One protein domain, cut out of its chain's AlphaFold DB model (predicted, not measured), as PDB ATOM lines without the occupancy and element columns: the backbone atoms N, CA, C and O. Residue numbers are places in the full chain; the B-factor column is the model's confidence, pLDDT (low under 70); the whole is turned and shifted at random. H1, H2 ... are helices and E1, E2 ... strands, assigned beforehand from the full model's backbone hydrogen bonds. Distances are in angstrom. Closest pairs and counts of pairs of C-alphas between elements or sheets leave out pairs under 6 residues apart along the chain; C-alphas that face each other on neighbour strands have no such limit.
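Overview. This is residues 8 to 119 of the 410 residues of an uncharacterized protein of Salegentibacter mishustinae (UniProt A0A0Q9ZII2). One long helix, H4, runs through the middle, and the other four helices pack round it: H2 crosses it on one side, H3 and H5 lie roughly opposite H2 and touch each other, and the short H1 sits on a further side. The single strand E1 lies farther out, next to H5. The printed part has 112 residues, with five named helices and one named strand in the order H1, H2, H3, H4, E1, H5, and its class is mostly helix. It is compact, with a radius of gyration of the C-alphas of 14.0 A, and only just elongated, with spans of 43 by 28 by 24 A.

Arrangement. H1, residues 13 to 16, touches residues 81 to 88 alone of H4, residues 68 to 91, with the C-alphas of Ile 16 and Ser 84 closest at 6.0 A. H2, residues 19 to 31, touches residues 76 to 84 alone of H4, closest at the C-alphas of His 21 and Lys 80, 5.5 A, at a steep tilt of 41 degrees, opposite ways. H3, residues 46 to 58, touches residues 71 to 79 alone of H4, closest at the C-alphas of Ser 50 and Ala 75, 5.4 A, at a steep tilt of 53 degrees, opposite ways. H4 is the hub, touching four helices. H5, residues 105 to 116, touches H4 with 23 pairs of C-alphas within 8 A, closest at Tyr 82 and Ala 109, 4.5 A; the two run the same way at a shallow tilt of 34.5 degrees, only just short of steep. Residues 105 to 109 alone of H5 touch H3, closest at the C-alphas of Ala 49 and Asp 105, 4.6 A, at a shallow tilt of 24 degrees, opposite ways. E1, residues 96 to 100, pairs with no named strand; its closest C-alphas to H5 are those of Phe 100 and Leu 107, 6.7 A. H2 and H5 are apart. In H3 and H5 every O i to N i+4 pair is within hydrogen-bond range, in H2 8 of 9 and in H4 19 of 20, while H1 is too short for such a pair.

Along the chain. H1 begins at C-alpha 13, (224.016, 178.399, 181.751). H2 is 18.9 A from first to last C-alpha, H3 18.2 A, H4 34.4 A, E1 13.6 A and H5 16.2 A. H4 begins at C-alpha 68, (239.225, 196.525, 185.022), and H5 ends at C-alpha 116, (239.003, 168.701, 186.498).

Size, cuts and confidence. The C-alphas of Phe 8 and Leu 64 are the two farthest apart, 43.5 A. The printed part has no cut. The link from H2 to H3, residues 32 to 45, is long. The mean pLDDT of the printed part is 91.6; residues 64 to 68, of which 68 belongs to H4, are under 70.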
ATOM      1  N   PHE A   8     217.801 165.550 172.842       87.44
ATOM      2  CA  PHE A   8     218.573 166.738 173.187       87.44
ATOM      3  C   PHE A   8     217.874 167.496 174.295       87.44
ATOM      4  O   PHE A   8     216.698 167.843 174.184       87.44
ATOM      5  N   ILE A   9     218.643 167.826 175.324       87.31
ATOM      6  CA  ILE A   9     218.229 168.763 176.355       87.31
ATOM      7  C   ILE A   9     218.992 170.055 176.099       87.31
ATOM      8  O   ILE A   9     220.222 170.089 176.130       87.31
ATOM      9  N   HIS A  10     218.256 171.122 175.800       87.56
ATOM     10  CA  HIS A  10     218.832 172.455 175.736       87.56
ATOM     11  C   HIS A  10     218.825 173.054 177.139       87.56
ATOM     12  O   HIS A  10     217.763 173.204 177.737       87.56
ATOM     13  N   LEU A  11     220.006 173.406 177.637       89.38
ATOM     14  CA  LEU A  11     220.184 174.018 178.948       89.38
ATOM     15  C   LEU A  11     220.752 175.418 178.776       89.38
ATOM     16  O   LEU A  11     221.678 175.621 177.985       89.38
ATOM     17  N   LYS A  12     220.231 176.378 179.538       90.75
ATOM     18  CA  LYS A  12     220.893 177.672 179.690       90.75
ATOM     19  C   LYS A  12     221.928 177.561 180.800       90.75
ATOM     20  O   LYS A  12     221.736 176.838 181.774       90.75
ATOM     21  N   LEU A  13     223.012 178.325 180.685       88.62
ATOM     22  CA  LEU A  13     224.016 178.399 181.751       88.62
ATOM     23  C   LEU A  13     223.395 178.879 183.072       88.62
ATOM     24  O   LEU A  13     223.729 178.355 184.132       88.62
ATOM     25  N   ASP A  14     222.432 179.798 183.007       89.56
ATOM     26  CA  ASP A  14     221.710 180.289 184.185       89.56
ATOM     27  C   ASP A  14     220.908 179.189 184.898       89.56
ATOM     28  O   ASP A  14     220.740 179.261 186.112       89.56
ATOM     29  N   ASP A  15     220.477 178.143 184.181       91.75
ATOM     30  CA  ASP A  15     219.725 177.025 184.768       91.75
ATOM     31  C   ASP A  15     220.633 176.116 185.621       91.75
ATOM     32  O   ASP A  15     220.163 175.424 186.523       91.75
ATOM     33  N   ILE A  16     221.946 176.111 185.356       94.69
ATOM     34  CA  ILE A  16     222.927 175.279 186.073       94.69
ATOM     35  C   ILE A  16     223.765 176.076 187.086       94.69
ATOM     36  O   ILE A  16     224.346 175.498 188.015       94.69
ATOM     37  N   ILE A  17     223.832 177.402 186.959       96.31
ATOM     38  CA  ILE A  17     224.528 178.275 187.909       96.31
ATOM     39  C   ILE A  17     223.665 178.459 189.166       96.31
ATOM     40  O   ILE A  17     222.513 178.861 189.106       96.31
ATOM     41  N   SER A  18     224.245 178.196 190.342       96.31
ATOM     42  CA  SER A  18     223.562 178.339 191.633       96.31
ATOM     43  C   SER A  18     224.069 179.550 192.420       96.31
ATOM     44  O   SER A  18     225.146 180.090 192.145       96.31
ATOM     45  N   SER A  19     223.334 179.944 193.463       95.88
ATOM     46  CA  SER A  19     223.757 180.988 194.412       95.88
ATOM     47  C   SER A  19     225.117 180.688 195.053       95.88
ATOM     48  O   SER A  19     225.915 181.603 195.246       95.88
ATOM     49  N   SER A  20     225.424 179.411 195.305       97.25
ATOM     50  CA  SER A  20     226.724 178.993 195.843       97.25
ATOM     51  C   SER A  20     227.882 179.271 194.875       97.25
ATOM     52  O   SER A  20     228.926 179.759 195.301       97.25
ATOM     53  N   HIS A  21     227.683 179.066 193.566       97.69
ATOM     54  CA  HIS A  21     228.688 179.384 192.546       97.69
ATOM     55  C   HIS A  21     228.900 180.894 192.427       97.69
ATOM     56  O   HIS A  21     230.035 181.352 192.316       97.69
ATOM     57  N   ASN A  22     227.812 181.671 192.489       96.00
ATOM     58  CA  ASN A  22     227.884 183.131 192.500       96.00
ATOM     59  C   ASN A  22     228.694 183.635 193.697       96.00
ATOM     60  O   ASN A  22     229.607 184.438 193.519       96.00
ATOM     61  N   LYS A  23     228.393 183.124 194.897       97.56
ATOM     62  CA  LYS A  23     229.124 183.463 196.117       97.56
ATOM     63  C   LYS A  23     230.604 183.097 195.994       97.56
ATOM     64  O   LYS A  23     231.442 183.960 196.203       97.56
ATOM     65  N   ALA A  24     230.924 181.871 195.583       97.81
ATOM     66  CA  ALA A  24     232.307 181.416 195.448       97.81
ATOM     67  C   ALA A  24     233.121 182.269 194.461       97.81
ATOM     68  O   ALA A  24     234.254 182.644 194.760       97.81
ATOM     69  N   ALA A  25     232.541 182.617 193.308       97.00
ATOM     70  CA  ALA A  25     233.208 183.482 192.342       97.00
ATOM     71  C   ALA A  25     233.425 184.899 192.899       97.00
ATOM     72  O   ALA A  25     234.526 185.437 192.797       97.00
ATOM     73  N   ASN A  26     232.408 185.488 193.531       95.31
ATOM     74  CA  ASN A  26     232.520 186.824 194.119       95.31
ATOM     75  C   ASN A  26     233.541 186.865 195.264       95.31
ATOM     76  O   ASN A  26     234.359 187.779 195.299       95.31
ATOM     77  N   ASP A  27     233.544 185.860 196.144       96.94
ATOM     78  CA  ASP A  27     234.507 185.733 197.243       96.94
ATOM     79  C   ASP A  27     235.944 185.640 196.693       96.94
ATOM     80  O   ASP A  27     236.847 186.333 197.166       96.94
ATOM     81  N   PHE A  28     236.160 184.853 195.630       96.75
ATOM     82  CA  PHE A  28     237.467 184.743 194.974       96.75
ATOM     83  C   PHE A  28     237.948 186.082 194.396       96.75
ATOM     84  O   PHE A  28     239.114 186.448 194.560       96.75
ATOM     85  N   PHE A  29     237.066 186.843 193.746       94.38
ATOM     86  CA  PHE A  29     237.424 188.132 193.144       94.38
ATOM     87  C   PHE A  29     237.398 189.309 194.126       94.38
ATOM     88  O   PHE A  29     237.926 190.377 193.801       94.38
ATOM     89  N   ALA A  30     236.841 189.146 195.329       92.56
ATOM     90  CA  ALA A  30     236.966 190.125 196.409       92.56
ATOM     91  C   ALA A  30     238.430 190.270 196.856       92.56
ATOM     92  O   ALA A  30     238.885 191.384 197.116       92.56
ATOM     93  N   VAL A  31     239.176 189.158 196.868       93.19
ATOM     94  CA  VAL A  31     240.609 189.134 197.206       93.19
ATOM     95  C   VAL A  31     241.519 189.253 195.976       93.19
ATOM     96  O   VAL A  31     242.580 189.863 196.058       93.19
ATOM     97  N   ASN A  32     241.096 188.750 194.811       90.06
ATOM     98  CA  ASN A  32     241.849 188.853 193.554       90.06
ATOM     99  C   ASN A  32     241.328 190.010 192.692       90.06
ATOM    100  O   ASN A  32     240.534 189.821 191.772       90.06
ATOM    101  N   GLN A  33     241.756 191.232 193.003       84.44
ATOM    102  CA  GLN A  33     241.246 192.433 192.326       84.44
ATOM    103  C   GLN A  33     241.822 192.657 190.920       84.44
ATOM    104  O   GLN A  33     241.171 193.288 190.085       84.44
ATOM    105  N   TYR A  34     243.009 192.120 190.638       85.56
ATOM    106  CA  TYR A  34     243.719 192.327 189.377       85.56
ATOM    107  C   TYR A  34     243.712 191.060 188.522       85.56
ATOM    108  O   TYR A  34     244.139 189.997 188.974       85.56
ATOM    109  N   ILE A  35     243.274 191.186 187.267       88.25
ATOM    110  CA  ILE A  35     243.318 190.094 186.292       88.25
ATOM    111  C   ILE A  35     244.639 190.162 185.526       88.25
ATOM    112  O   ILE A  35     244.884 191.097 184.769       88.25
ATOM    113  N   ASN A  36     245.495 189.161 185.712       87.44
ATOM    114  CA  ASN A  36     246.749 189.000 184.975       87.44
ATOM    115  C   ASN A  36     246.881 187.554 184.476       87.44
ATOM    116  O   ASN A  36     246.118 186.685 184.884       87.44
ATOM    117  N   LYS A  37     247.851 187.279 183.598       86.69
ATOM    118  CA  LYS A  37     248.057 185.945 182.999       86.69
ATOM    119  C   LYS A  37     248.406 184.848 184.015       86.69
ATOM    120  O   LYS A  37     248.248 183.671 183.703       86.69
ATOM    121  N   ASP A  38     248.846 185.227 185.210       89.25
ATOM    122  CA  ASP A  38     249.222 184.316 186.288       89.25
ATOM    123  C   ASP A  38     248.095 184.095 187.311       89.25
ATOM    124  O   ASP A  38     248.318 183.476 188.349       89.25
ATOM    125  N   LEU A  39     246.874 184.569 187.035       92.31
ATOM    126  CA  LEU A  39     245.708 184.302 187.872       92.31
ATOM    127  C   LEU A  39     245.086 182.940 187.527       92.31
ATOM    128  O   LEU A  39     244.657 182.711 186.390       92.31
ATOM    129  N   TYR A  40     244.991 182.065 188.532       95.69
ATOM    130  CA  TYR A  40     244.433 180.713 188.432       95.69
ATOM    131  C   TYR A  40     243.358 180.486 189.495       95.69
ATOM    132  O   TYR A  40     243.453 180.996 190.610       95.69
ATOM    133  N   PHE A  41     242.382 179.645 189.167       97.19
ATOM    134  CA  PHE A  41     241.510 178.989 190.136       97.19
ATOM    135  C   PHE A  41     241.613 177.478 189.915       97.19
ATOM    136  O   PHE A  41     241.244 176.993 188.849       97.19
ATOM    137  N   GLU A  42     242.131 176.726 190.890       96.44
ATOM    138  CA  GLU A  42     242.448 175.298 190.712       96.44
ATOM    139  C   GLU A  42     243.294 175.051 189.433       96.44
ATOM    140  O   GLU A  42     244.405 175.564 189.320       96.44
ATOM    141  N   ASN A  43     242.783 174.285 188.459       96.94
ATOM    142  CA  ASN A  43     243.437 173.996 187.175       96.94
ATOM    143  C   ASN A  43     243.066 174.985 186.047       96.94
ATOM    144  O   ASN A  43     243.482 174.792 184.895       96.94
ATOM    145  N   PHE A  44     242.242 175.992 186.343       97.00
ATOM    146  CA  PHE A  44     241.705 176.933 185.372       97.00
ATOM    147  C   PHE A  44     242.549 178.211 185.325       97.00
ATOM    148  O   PHE A  44     242.558 178.996 186.274       97.00
ATOM    149  N   GLU A  45     243.223 178.448 184.192       94.44
ATOM    150  CA  GLU A  45     244.004 179.669 183.927       94.44
ATOM    151  C   GLU A  45     243.084 180.843 183.564       94.44
ATOM    152  O   GLU A  45     243.068 181.346 182.436       94.44
ATOM    153  N   ILE A  46     242.267 181.245 184.534       94.38
ATOM    154  CA  ILE A  46     241.207 182.238 184.379       94.38
ATOM    155  C   ILE A  46     241.726 183.576 183.846       94.38
ATOM    156  O   ILE A  46     241.091 184.188 182.993       94.38
ATOM    157  N   GLY A  47     242.919 183.989 184.271       92.19
ATOM    158  CA  GLY A  47     243.551 185.212 183.799       92.19
ATOM    159  C   GLY A  47     243.825 185.215 182.297       92.19
ATOM    160  O   GLY A  47     243.431 186.140 181.586       92.19
ATOM    161  N   VAL A  48     244.445 184.145 181.790       91.44
ATOM    162  CA  VAL A  48     244.732 183.978 180.355       91.44
ATOM    163  C   VAL A  48     243.439 183.918 179.543       91.44
ATOM    164  O   VAL A  48     243.347 184.564 178.501       91.44
ATOM    165  N   ALA A  49     242.433 183.180 180.021       93.19
ATOM    166  CA  ALA A  49     241.149 183.040 179.337       93.19
ATOM    167  C   ALA A  49     240.425 184.386 179.177       93.19
ATOM    168  O   ALA A  49     239.993 184.727 178.073       93.19
ATOM    169  N   SER A  50     240.354 185.174 180.254       92.50
ATOM    170  CA  SER A  50     239.690 186.481 180.259       92.50
ATOM    171  C   SER A  50     240.420 187.503 179.396       92.50
ATOM    172  O   SER A  50     239.800 188.176 178.573       92.50
ATOM    173  N   ILE A  51     241.751 187.576 179.517       90.69
ATOM    174  CA  ILE A  51     242.573 188.466 178.688       90.69
ATOM    175  C   ILE A  51     242.475 188.055 177.208       90.69
ATOM    176  O   ILE A  51     242.425 188.914 176.333       90.69
ATOM    177  N   SER A  52     242.370 186.758 176.898       90.88
ATOM    178  CA  SER A  52     242.177 186.301 175.517       90.88
ATOM    179  C   SER A  52     240.854 186.761 174.917       90.88
ATOM    180  O   SER A  52     240.839 187.178 173.753       90.88
ATOM    181  N   THR A  53     239.759 186.711 175.676       91.38
ATOM    182  CA  THR A  53     238.472 187.267 175.234       91.38
ATOM    183  C   THR A  53     238.582 188.766 175.014       91.38
ATOM    184  O   THR A  53     238.195 189.243 173.949       91.38
ATOM    185  N   TYR A  54     239.157 189.482 175.981       89.50
ATOM    186  CA  TYR A  54     239.359 190.921 175.904       89.50
ATOM    187  C   TYR A  54     240.096 191.327 174.626       89.50
ATOM    188  O   TYR A  54     239.530 192.037 173.799       89.50
ATOM    189  N   ILE A  55     241.296 190.782 174.396       88.00
ATOM    190  CA  ILE A  55     242.111 191.123 173.223       88.00
ATOM    191  C   ILE A  55     241.379 190.772 171.925       88.00
ATOM    192  O   ILE A  55     241.438 191.518 170.952       88.00
ATOM    193  N   SER A  56     240.639 189.659 171.897       87.38
ATOM    194  CA  SER A  56     239.864 189.280 170.707       87.38
ATOM    195  C   SER A  56     238.753 190.285 170.380       87.38
ATOM    196  O   SER A  56     238.343 190.373 169.225       87.38
ATOM    197  N   LYS A  57     238.240 191.011 171.380       86.06
ATOM    198  CA  LYS A  57     237.180 192.015 171.222       86.06
ATOM    199  C   LYS A  57     237.728 193.411 170.950       86.06
ATOM    200  O   LYS A  57     237.142 194.134 170.156       86.06
ATOM    201  N   THR A  58     238.832 193.774 171.592       85.81
ATOM    202  CA  THR A  58     239.334 195.154 171.623       85.81
ATOM    203  C   THR A  58     240.537 195.345 170.711       85.81
ATOM    204  O   THR A  58     240.768 196.444 170.226       85.81
ATOM    205  N   ARG A  59     241.292 194.272 170.434       85.88
ATOM    206  CA  ARG A  59     242.637 194.294 169.829       85.88
ATOM    207  C   ARG A  59     243.692 195.000 170.711       85.88
ATOM    208  O   ARG A  59     244.841 195.145 170.283       85.88
ATOM    209  N   ASP A  60     243.326 195.395 171.938       85.56
ATOM    210  CA  ASP A  60     244.224 195.958 172.950       85.56
ATOM    211  C   ASP A  60     244.904 194.827 173.719       85.56
ATOM    212  O   ASP A  60     244.250 194.074 174.440       85.56
ATOM    213  N   LYS A  61     246.225 194.722 173.594       81.56
ATOM    214  CA  LYS A  61     247.045 193.745 174.327       81.56
ATOM    215  C   LYS A  61     247.731 194.320 175.567       81.56
ATOM    216  O   LYS A  61     248.353 193.562 176.309       81.56
ATOM    217  N   GLU A  62     247.663 195.632 175.754       75.88
ATOM    218  CA  GLU A  62     248.299 196.368 176.847       75.88
ATOM    219  C   GLU A  62     247.299 196.682 177.976       75.88
ATOM    220  O   GLU A  62     247.729 197.049 179.067       75.88
ATOM    221  N   LEU A  63     245.998 196.434 177.749       73.19
ATOM    222  CA  LEU A  63     244.893 196.657 178.696       73.19
ATOM    223  C   LEU A  63     244.829 198.121 179.181       73.19
ATOM    224  O   LEU A  63     244.507 198.373 180.341       73.19
ATOM    225  N   LEU A  64     245.191 199.082 178.324       59.12
ATOM    226  CA  LEU A  64     245.415 200.478 178.721       59.12
ATOM    227  C   LEU A  64     244.117 201.277 178.873       59.12
ATOM    228  O   LEU A  64     244.108 202.264 179.606       59.12
ATOM    229  N   GLU A  65     243.035 200.872 178.197       53.97
ATOM    230  CA  GLU A  65     241.861 201.742 178.005       53.97
ATOM    231  C   GLU A  65     240.528 201.182 178.513       53.97
ATOM    232  O   GLU A  65     239.489 201.808 178.316       53.97
ATOM    233  N   ILE A  66     240.508 200.029 179.186       52.22
ATOM    234  CA  ILE A  66     239.255 199.486 179.722       52.22
ATOM    235  C   ILE A  66     239.368 199.348 181.226       52.22
ATOM    236  O   ILE A  66     240.239 198.639 181.734       52.22
ATOM    237  N   GLU A  67     238.468 200.042 181.926       55.41
ATOM    238  CA  GLU A  67     238.225 199.834 183.343       55.41
ATOM    239  C   GLU A  67     238.231 198.330 183.627       55.41
ATOM    240  O   GLU A  67     237.540 197.548 182.970       55.41
ATOM    241  N   ASN A  68     239.044 197.917 184.601       66.19
ATOM    242  CA  ASN A  68     239.225 196.525 185.022       66.19
ATOM    243  C   ASN A  68     237.875 195.777 185.187       66.19
ATOM    244  O   ASN A  68     237.836 194.560 185.042       66.19
ATOM    245  N   SER A  69     236.760 196.494 185.391       79.19
ATOM    246  CA  SER A  69     235.382 195.986 185.423       79.19
ATOM    247  C   SER A  69     235.033 195.017 184.285       79.19
ATOM    248  O   SER A  69     234.607 193.911 184.590       79.19
ATOM    249  N   PHE A  70     235.278 195.324 183.005       85.19
ATOM    250  CA  PHE A  70     234.870 194.413 181.917       85.19
ATOM    251  C   PHE A  70     235.647 193.086 181.925       85.19
ATOM    252  O   PHE A  70     235.066 192.003 181.837       85.19
ATOM    253  N   VAL A  71     236.976 193.145 182.066       88.25
ATOM    254  CA  VAL A  71     237.820 191.937 182.144       88.25
ATOM    255  C   VAL A  71     237.503 191.142 183.413       88.25
ATOM    256  O   VAL A  71     237.492 189.908 183.394       88.25
ATOM    257  N   ARG A  72     237.203 191.844 184.508       89.75
ATOM    258  CA  ARG A  72     236.758 191.264 185.774       89.75
ATOM    259  C   ARG A  72     235.408 190.570 185.631       89.75
ATOM    260  O   ARG A  72     235.280 189.455 186.125       89.75
ATOM    261  N   ASP A  73     234.449 191.148 184.919       91.25
ATOM    262  CA  ASP A  73     233.140 190.536 184.675       91.25
ATOM    263  C   ASP A  73     233.266 189.274 183.821       91.25
ATOM    264  O   ASP A  73     232.686 188.239 184.159       91.25
ATOM    265  N   ILE A  74     234.096 189.309 182.769       92.81
ATOM    266  CA  ILE A  74     234.448 188.110 181.994       92.81
ATOM    267  C   ILE A  74     235.026 187.034 182.920       92.81
ATOM    268  O   ILE A  74     234.611 185.873 182.852       92.81
ATOM    269  N   ALA A  75     235.960 187.402 183.800       94.56
ATOM    270  CA  ALA A  75     236.601 186.466 184.715       94.56
ATOM    271  C   ALA A  75     235.596 185.873 185.719       94.56
ATOM    272  O   ALA A  75     235.471 184.652 185.813       94.56
ATOM    273  N   ILE A  76     234.813 186.710 186.403       95.25
ATOM    274  CA  ILE A  76     233.770 186.290 187.348       95.25
ATOM    275  C   ILE A  76     232.794 185.322 186.672       95.25
ATOM    276  O   ILE A  76     232.520 184.245 187.207       95.25
ATOM    277  N   ASN A  77     232.296 185.669 185.486       95.00
ATOM    278  CA  ASN A  77     231.348 184.830 184.758       95.00
ATOM    279  C   ASN A  77     231.984 183.513 184.305       95.00
ATOM    280  O   ASN A  77     231.380 182.454 184.472       95.00
ATOM    281  N   SER A  78     233.233 183.541 183.841       96.31
ATOM    282  CA  SER A  78     233.972 182.325 183.484       96.31
ATOM    283  C   SER A  78     234.154 181.389 184.681       96.31
ATOM    284  O   SER A  78     234.006 180.176 184.533       96.31
ATOM    285  N   LEU A  79     234.423 181.924 185.878       98.00
ATOM    286  CA  LEU A  79     234.548 181.116 187.095       98.00
ATOM    287  C   LEU A  79     233.218 180.469 187.493       98.00
ATOM    288  O   LEU A  79     233.186 179.292 187.844       98.00
ATOM    289  N   LYS A  80     232.104 181.205 187.386       98.00
ATOM    290  CA  LYS A  80     230.759 180.649 187.621       98.00
ATOM    291  C   LYS A  80     230.453 179.503 186.655       98.00
ATOM    292  O   LYS A  80     229.933 178.469 187.079       98.00
ATOM    293  N   VAL A  81     230.805 179.659 185.378       97.44
ATOM    294  CA  VAL A  81     230.654 178.606 184.362       97.44
ATOM    295  C   VAL A  81     231.532 177.399 184.693       97.44
ATOM    296  O   VAL A  81     231.037 176.278 184.687       97.44
ATOM    297  N   TYR A  82     232.798 177.609 185.064       98.50
ATOM    298  CA  TYR A  82     233.704 176.527 185.462       98.50
ATOM    299  C   TYR A  82     233.140 175.716 186.637       98.50
ATOM    300  O   TYR A  82     233.020 174.497 186.541       98.50
ATOM    301  N   LEU A  83     232.744 176.389 187.722       98.56
ATOM    302  CA  LEU A  83     232.209 175.742 188.922       98.56
ATOM    303  C   LEU A  83     230.902 174.992 188.631       98.56
ATOM    304  O   LEU A  83     230.745 173.840 189.035       98.56
ATOM    305  N   SER A  84     229.982 175.628 187.899       98.06
ATOM    306  CA  SER A  84     228.688 175.024 187.564       98.06
ATOM    307  C   SER A  84     228.814 173.821 186.643       98.06
ATOM    308  O   SER A  84     228.193 172.799 186.923       98.06
ATOM    309  N   LEU A  85     229.645 173.898 185.602       97.56
ATOM    310  CA  LEU A  85     229.890 172.771 184.706       97.56
ATOM    311  C   LEU A  85     230.654 171.651 185.403       97.56
ATOM    312  O   LEU A  85     230.326 170.488 185.190       97.56
ATOM    313  N   LYS A  86     231.624 171.979 186.268       97.81
ATOM    314  CA  LYS A  86     232.356 170.973 187.045       97.81
ATOM    315  C   LYS A  86     231.388 170.133 187.880       97.81
ATOM    316  O   LYS A  86     231.494 168.913 187.842       97.81
ATOM    317  N   ARG A  87     230.424 170.772 188.555       97.88
ATOM    318  CA  ARG A  87     229.352 170.089 189.298       97.88
ATOM    319  C   ARG A  87     228.400 169.332 188.366       97.88
ATOM    320  O   ARG A  87     228.163 168.149 188.560       97.88
ATOM    321  N   PHE A  88     227.894 169.994 187.326       97.25
ATOM    322  CA  PHE A  88     226.917 169.418 186.397       97.25
ATOM    323  C   PHE A  88     227.422 168.131 185.730       97.25
ATOM    324  O   PHE A  88     226.664 167.170 185.617       97.25
ATOM    325  N   ILE A  89     228.697 168.100 185.327       97.25
ATOM    326  CA  ILE A  89     229.349 166.915 184.754       97.25
ATOM    327  C   ILE A  89     229.284 165.722 185.716       97.25
ATOM    328  O   ILE A  89     228.981 164.616 185.278       97.25
ATOM    329  N   GLN A  90     229.541 165.951 187.008       96.31
ATOM    330  CA  GLN A  90     229.507 164.911 188.041       96.31
ATOM    331  C   GLN A  90     228.079 164.437 188.300       96.31
ATOM    332  O   GLN A  90     227.807 163.245 188.210       96.31
ATOM    333  N   ASP A  91     227.164 165.373 188.563       97.19
ATOM    334  CA  ASP A  91     225.779 165.073 188.946       97.19
ATOM    335  C   ASP A  91     225.022 164.291 187.861       97.19
ATOM    336  O   ASP A  91     224.107 163.527 188.164       97.19
ATOM    337  N   ASN A  92     225.397 164.487 186.594       96.25
ATOM    338  CA  ASN A  92     224.725 163.889 185.440       96.25
ATOM    339  C   ASN A  92     225.543 162.781 184.766       96.25
ATOM    340  O   ASN A  92     225.123 162.294 183.720       96.25
ATOM    341  N   ASN A  93     226.685 162.382 185.340       95.12
ATOM    342  CA  ASN A  93     227.567 161.342 184.797       95.12
ATOM    343  C   ASN A  93     227.912 161.556 183.309       95.12
ATOM    344  O   ASN A  93     227.748 160.661 182.487       95.12
ATOM    345  N   ILE A  94     228.352 162.764 182.946       96.62
ATOM    346  CA  ILE A  94     228.709 163.079 181.555       96.62
ATOM    347  C   ILE A  94     229.978 162.314 181.146       96.62
ATOM    348  O   ILE A  94     231.032 162.510 181.747       96.62
ATOM    349  N   ASP A  95     229.901 161.511 180.080       96.44
ATOM    350  CA  ASP A  95     231.024 160.680 179.610       96.44
ATOM    351  C   ASP A  95     232.077 161.452 178.797       96.44
ATOM    352  O   ASP A  95     233.272 161.157 178.840       96.44
ATOM    353  N   VAL A  96     231.629 162.427 178.000       97.62
ATOM    354  CA  VAL A  96     232.465 163.155 177.037       97.62
ATOM    355  C   VAL A  96     231.954 164.573 176.825       97.62
ATOM    356  O   VAL A  96     230.749 164.816 176.768       97.62
ATOM    357  N   VAL A  97     232.877 165.514 176.644       98.00
ATOM    358  CA  VAL A  97     232.557 166.900 176.295       98.00
ATOM    359  C   VAL A  97     233.147 167.254 174.936       98.00
ATOM    360  O   VAL A  97     234.331 167.051 174.675       98.00
ATOM    361  N   TYR A  98     232.327 167.851 174.076       96.81
ATOM    362  CA  TYR A  98     232.781 168.525 172.865       96.81
ATOM    363  C   TYR A  98     232.720 170.029 173.093       96.81
ATOM    364  O   TYR A  98     231.709 170.553 173.554       96.81
ATOM    365  N   ASN A  99     233.806 170.721 172.776       97.12
ATOM    366  CA  ASN A  99     233.949 172.148 173.012       97.12
ATOM    367  C   ASN A  99     234.480 172.830 171.755       97.12
ATOM    368  O   ASN A  99     235.245 172.238 170.998       97.12
ATOM    369  N   PHE A 100     234.098 174.077 171.512       94.31
ATOM    370  CA  PHE A 100     234.622 174.823 170.374       94.31
ATOM    371  C   PHE A 100     235.865 175.599 170.793       94.31
ATOM    372  O   PHE A 100     235.762 176.467 171.651       94.31
ATOM    373  N   ASN A 101     237.013 175.322 170.168       93.50
ATOM    374  CA  ASN A 101     238.315 175.975 170.353       93.50
ATOM    375  C   ASN A 101     238.905 175.945 171.787       93.50
ATOM    376  O   ASN A 101     240.054 175.560 171.979       93.50
ATOM    377  N   GLY A 102     238.158 176.340 172.815       94.00
ATOM    378  CA  GLY A 102     238.562 176.282 174.217       94.00
ATOM    379  C   GLY A 102     239.492 177.407 174.659       94.00
ATOM    380  O   GLY A 102     239.873 177.441 175.826       94.00
ATOM    381  N   ARG A 103     239.897 178.335 173.780       92.50
ATOM    382  CA  ARG A 103     240.854 179.395 174.139       92.50
ATOM    383  C   ARG A 103     240.268 180.446 175.086       92.50
ATOM    384  O   ARG A 103     240.966 180.811 176.029       92.50
ATOM    385  N   GLN A 104     239.059 180.926 174.798       92.69
ATOM    386  CA  GLN A 104     238.428 182.114 175.396       92.69
ATOM    387  C   GLN A 104     237.604 181.777 176.646       92.69
ATOM    388  O   GLN A 104     237.100 180.666 176.735       92.69
ATOM    389  N   ASP A 105     237.500 182.720 177.588       91.38
ATOM    390  CA  ASP A 105     236.551 182.758 178.723       91.38
ATOM    391  C   ASP A 105     235.776 181.461 179.065       91.38
ATOM    392  O   ASP A 105     236.332 180.536 179.671       91.38
ATOM    393  N   TYR A 106     234.493 181.372 178.699       92.25
ATOM    394  CA  TYR A 106     233.606 180.269 179.052       92.25
ATOM    395  C   TYR A 106     233.955 178.993 178.284       92.25
ATOM    396  O   TYR A 106     233.775 177.899 178.811       92.25
ATOM    397  N   LEU A 107     234.527 179.102 177.080       95.69
ATOM    398  CA  LEU A 107     235.024 177.942 176.333       95.69
ATOM    399  C   LEU A 107     236.213 177.301 177.063       95.69
ATOM    400  O   LEU A 107     236.329 176.075 177.115       95.69
ATOM    401  N   ARG A 108     237.084 178.105 177.682       96.75
ATOM    402  CA  ARG A 108     238.169 177.614 178.536       96.75
ATOM    403  C   ARG A 108     237.610 177.032 179.826       96.75
ATOM    404  O   ARG A 108     238.104 175.995 180.261       96.75
ATOM    405  N   ALA A 109     236.575 177.642 180.400       97.81
ATOM    406  CA  ALA A 109     235.892 177.114 181.575       97.81
ATOM    407  C   ALA A 109     235.308 175.711 181.317       97.81
ATOM    408  O   ALA A 109     235.553 174.807 182.114       97.81
ATOM    409  N   VAL A 110     234.633 175.493 180.178       97.69
ATOM    410  CA  VAL A 110     234.137 174.170 179.735       97.69
ATOM    411  C   VAL A 110     235.284 173.161 179.657       97.69
ATOM    412  O   VAL A 110     235.217 172.078 180.244       97.69
ATOM    413  N   PHE A 111     236.368 173.530 178.966       98.12
ATOM    414  CA  PHE A 111     237.537 172.668 178.810       98.12
ATOM    415  C   PHE A 111     238.142 172.282 180.167       98.12
ATOM    416  O   PHE A 111     238.405 171.109 180.431       98.12
ATOM    417  N   LYS A 112     238.317 173.251 181.068       98.12
ATOM    418  CA  LYS A 112     238.946 173.023 182.373       98.12
ATOM    419  C   LYS A 112     238.061 172.287 183.362       98.12
ATOM    420  O   LYS A 112     238.591 171.449 184.090       98.12
ATOM    421  N   ALA A 113     236.750 172.516 183.340       98.38
ATOM    422  CA  ALA A 113     235.787 171.747 184.123       98.38
ATOM    423  C   ALA A 113     235.778 170.267 183.709       98.38
ATOM    424  O   ALA A 113     235.710 169.384 184.562       98.38
ATOM    425  N   SER A 114     235.923 169.996 182.407       98.25
ATOM    426  CA  SER A 114     236.039 168.632 181.875       98.25
ATOM    427  C   SER A 114     237.310 167.944 182.385       98.25
ATOM    428  O   SER A 114     237.247 166.872 182.984       98.25
ATOM    429  N   LEU A 115     238.468 168.609 182.258       98.00
ATOM    430  CA  LEU A 115     239.737 168.074 182.764       98.00
ATOM    431  C   LEU A 115     239.748 167.895 184.289       98.00
ATOM    432  O   LEU A 115     240.311 166.921 184.784       98.00
ATOM    433  N   ALA A 116     239.120 168.805 185.042       98.25
ATOM    434  CA  ALA A 116     239.003 168.701 186.498       98.25
ATOM    435  C   ALA A 116     238.205 167.456 186.927       98.25
ATOM    436  O   ALA A 116     238.489 166.875 187.973       98.25
ATOM    437  N   ASN A 117     237.258 167.025 186.091       98.25
ATOM    438  CA  ASN A 117     236.478 165.801 186.265       98.25
ATOM    439  C   ASN A 117     237.124 164.550 185.671       98.25
ATOM    440  O   ASN A 117     236.550 163.472 185.772       98.25
ATOM    441  N   ARG A 118     238.320 164.672 185.080       97.31
ATOM    442  CA  ARG A 118     239.019 163.570 184.402       97.31
ATOM    443  C   ARG A 118     238.188 162.933 183.280       97.31
ATOM    444  O   ARG A 118     238.362 161.751 182.996       97.31
ATOM    445  N   ILE A 119     237.320 163.717 182.640       97.56
ATOM    446  CA  ILE A 119     236.582 163.297 181.448       97.56
ATOM    447  C   ILE A 119     237.246 163.856 180.194       97.56
ATOM    448  O   ILE A 119     237.861 164.929 180.215       97.56
TER     449      ILE A 119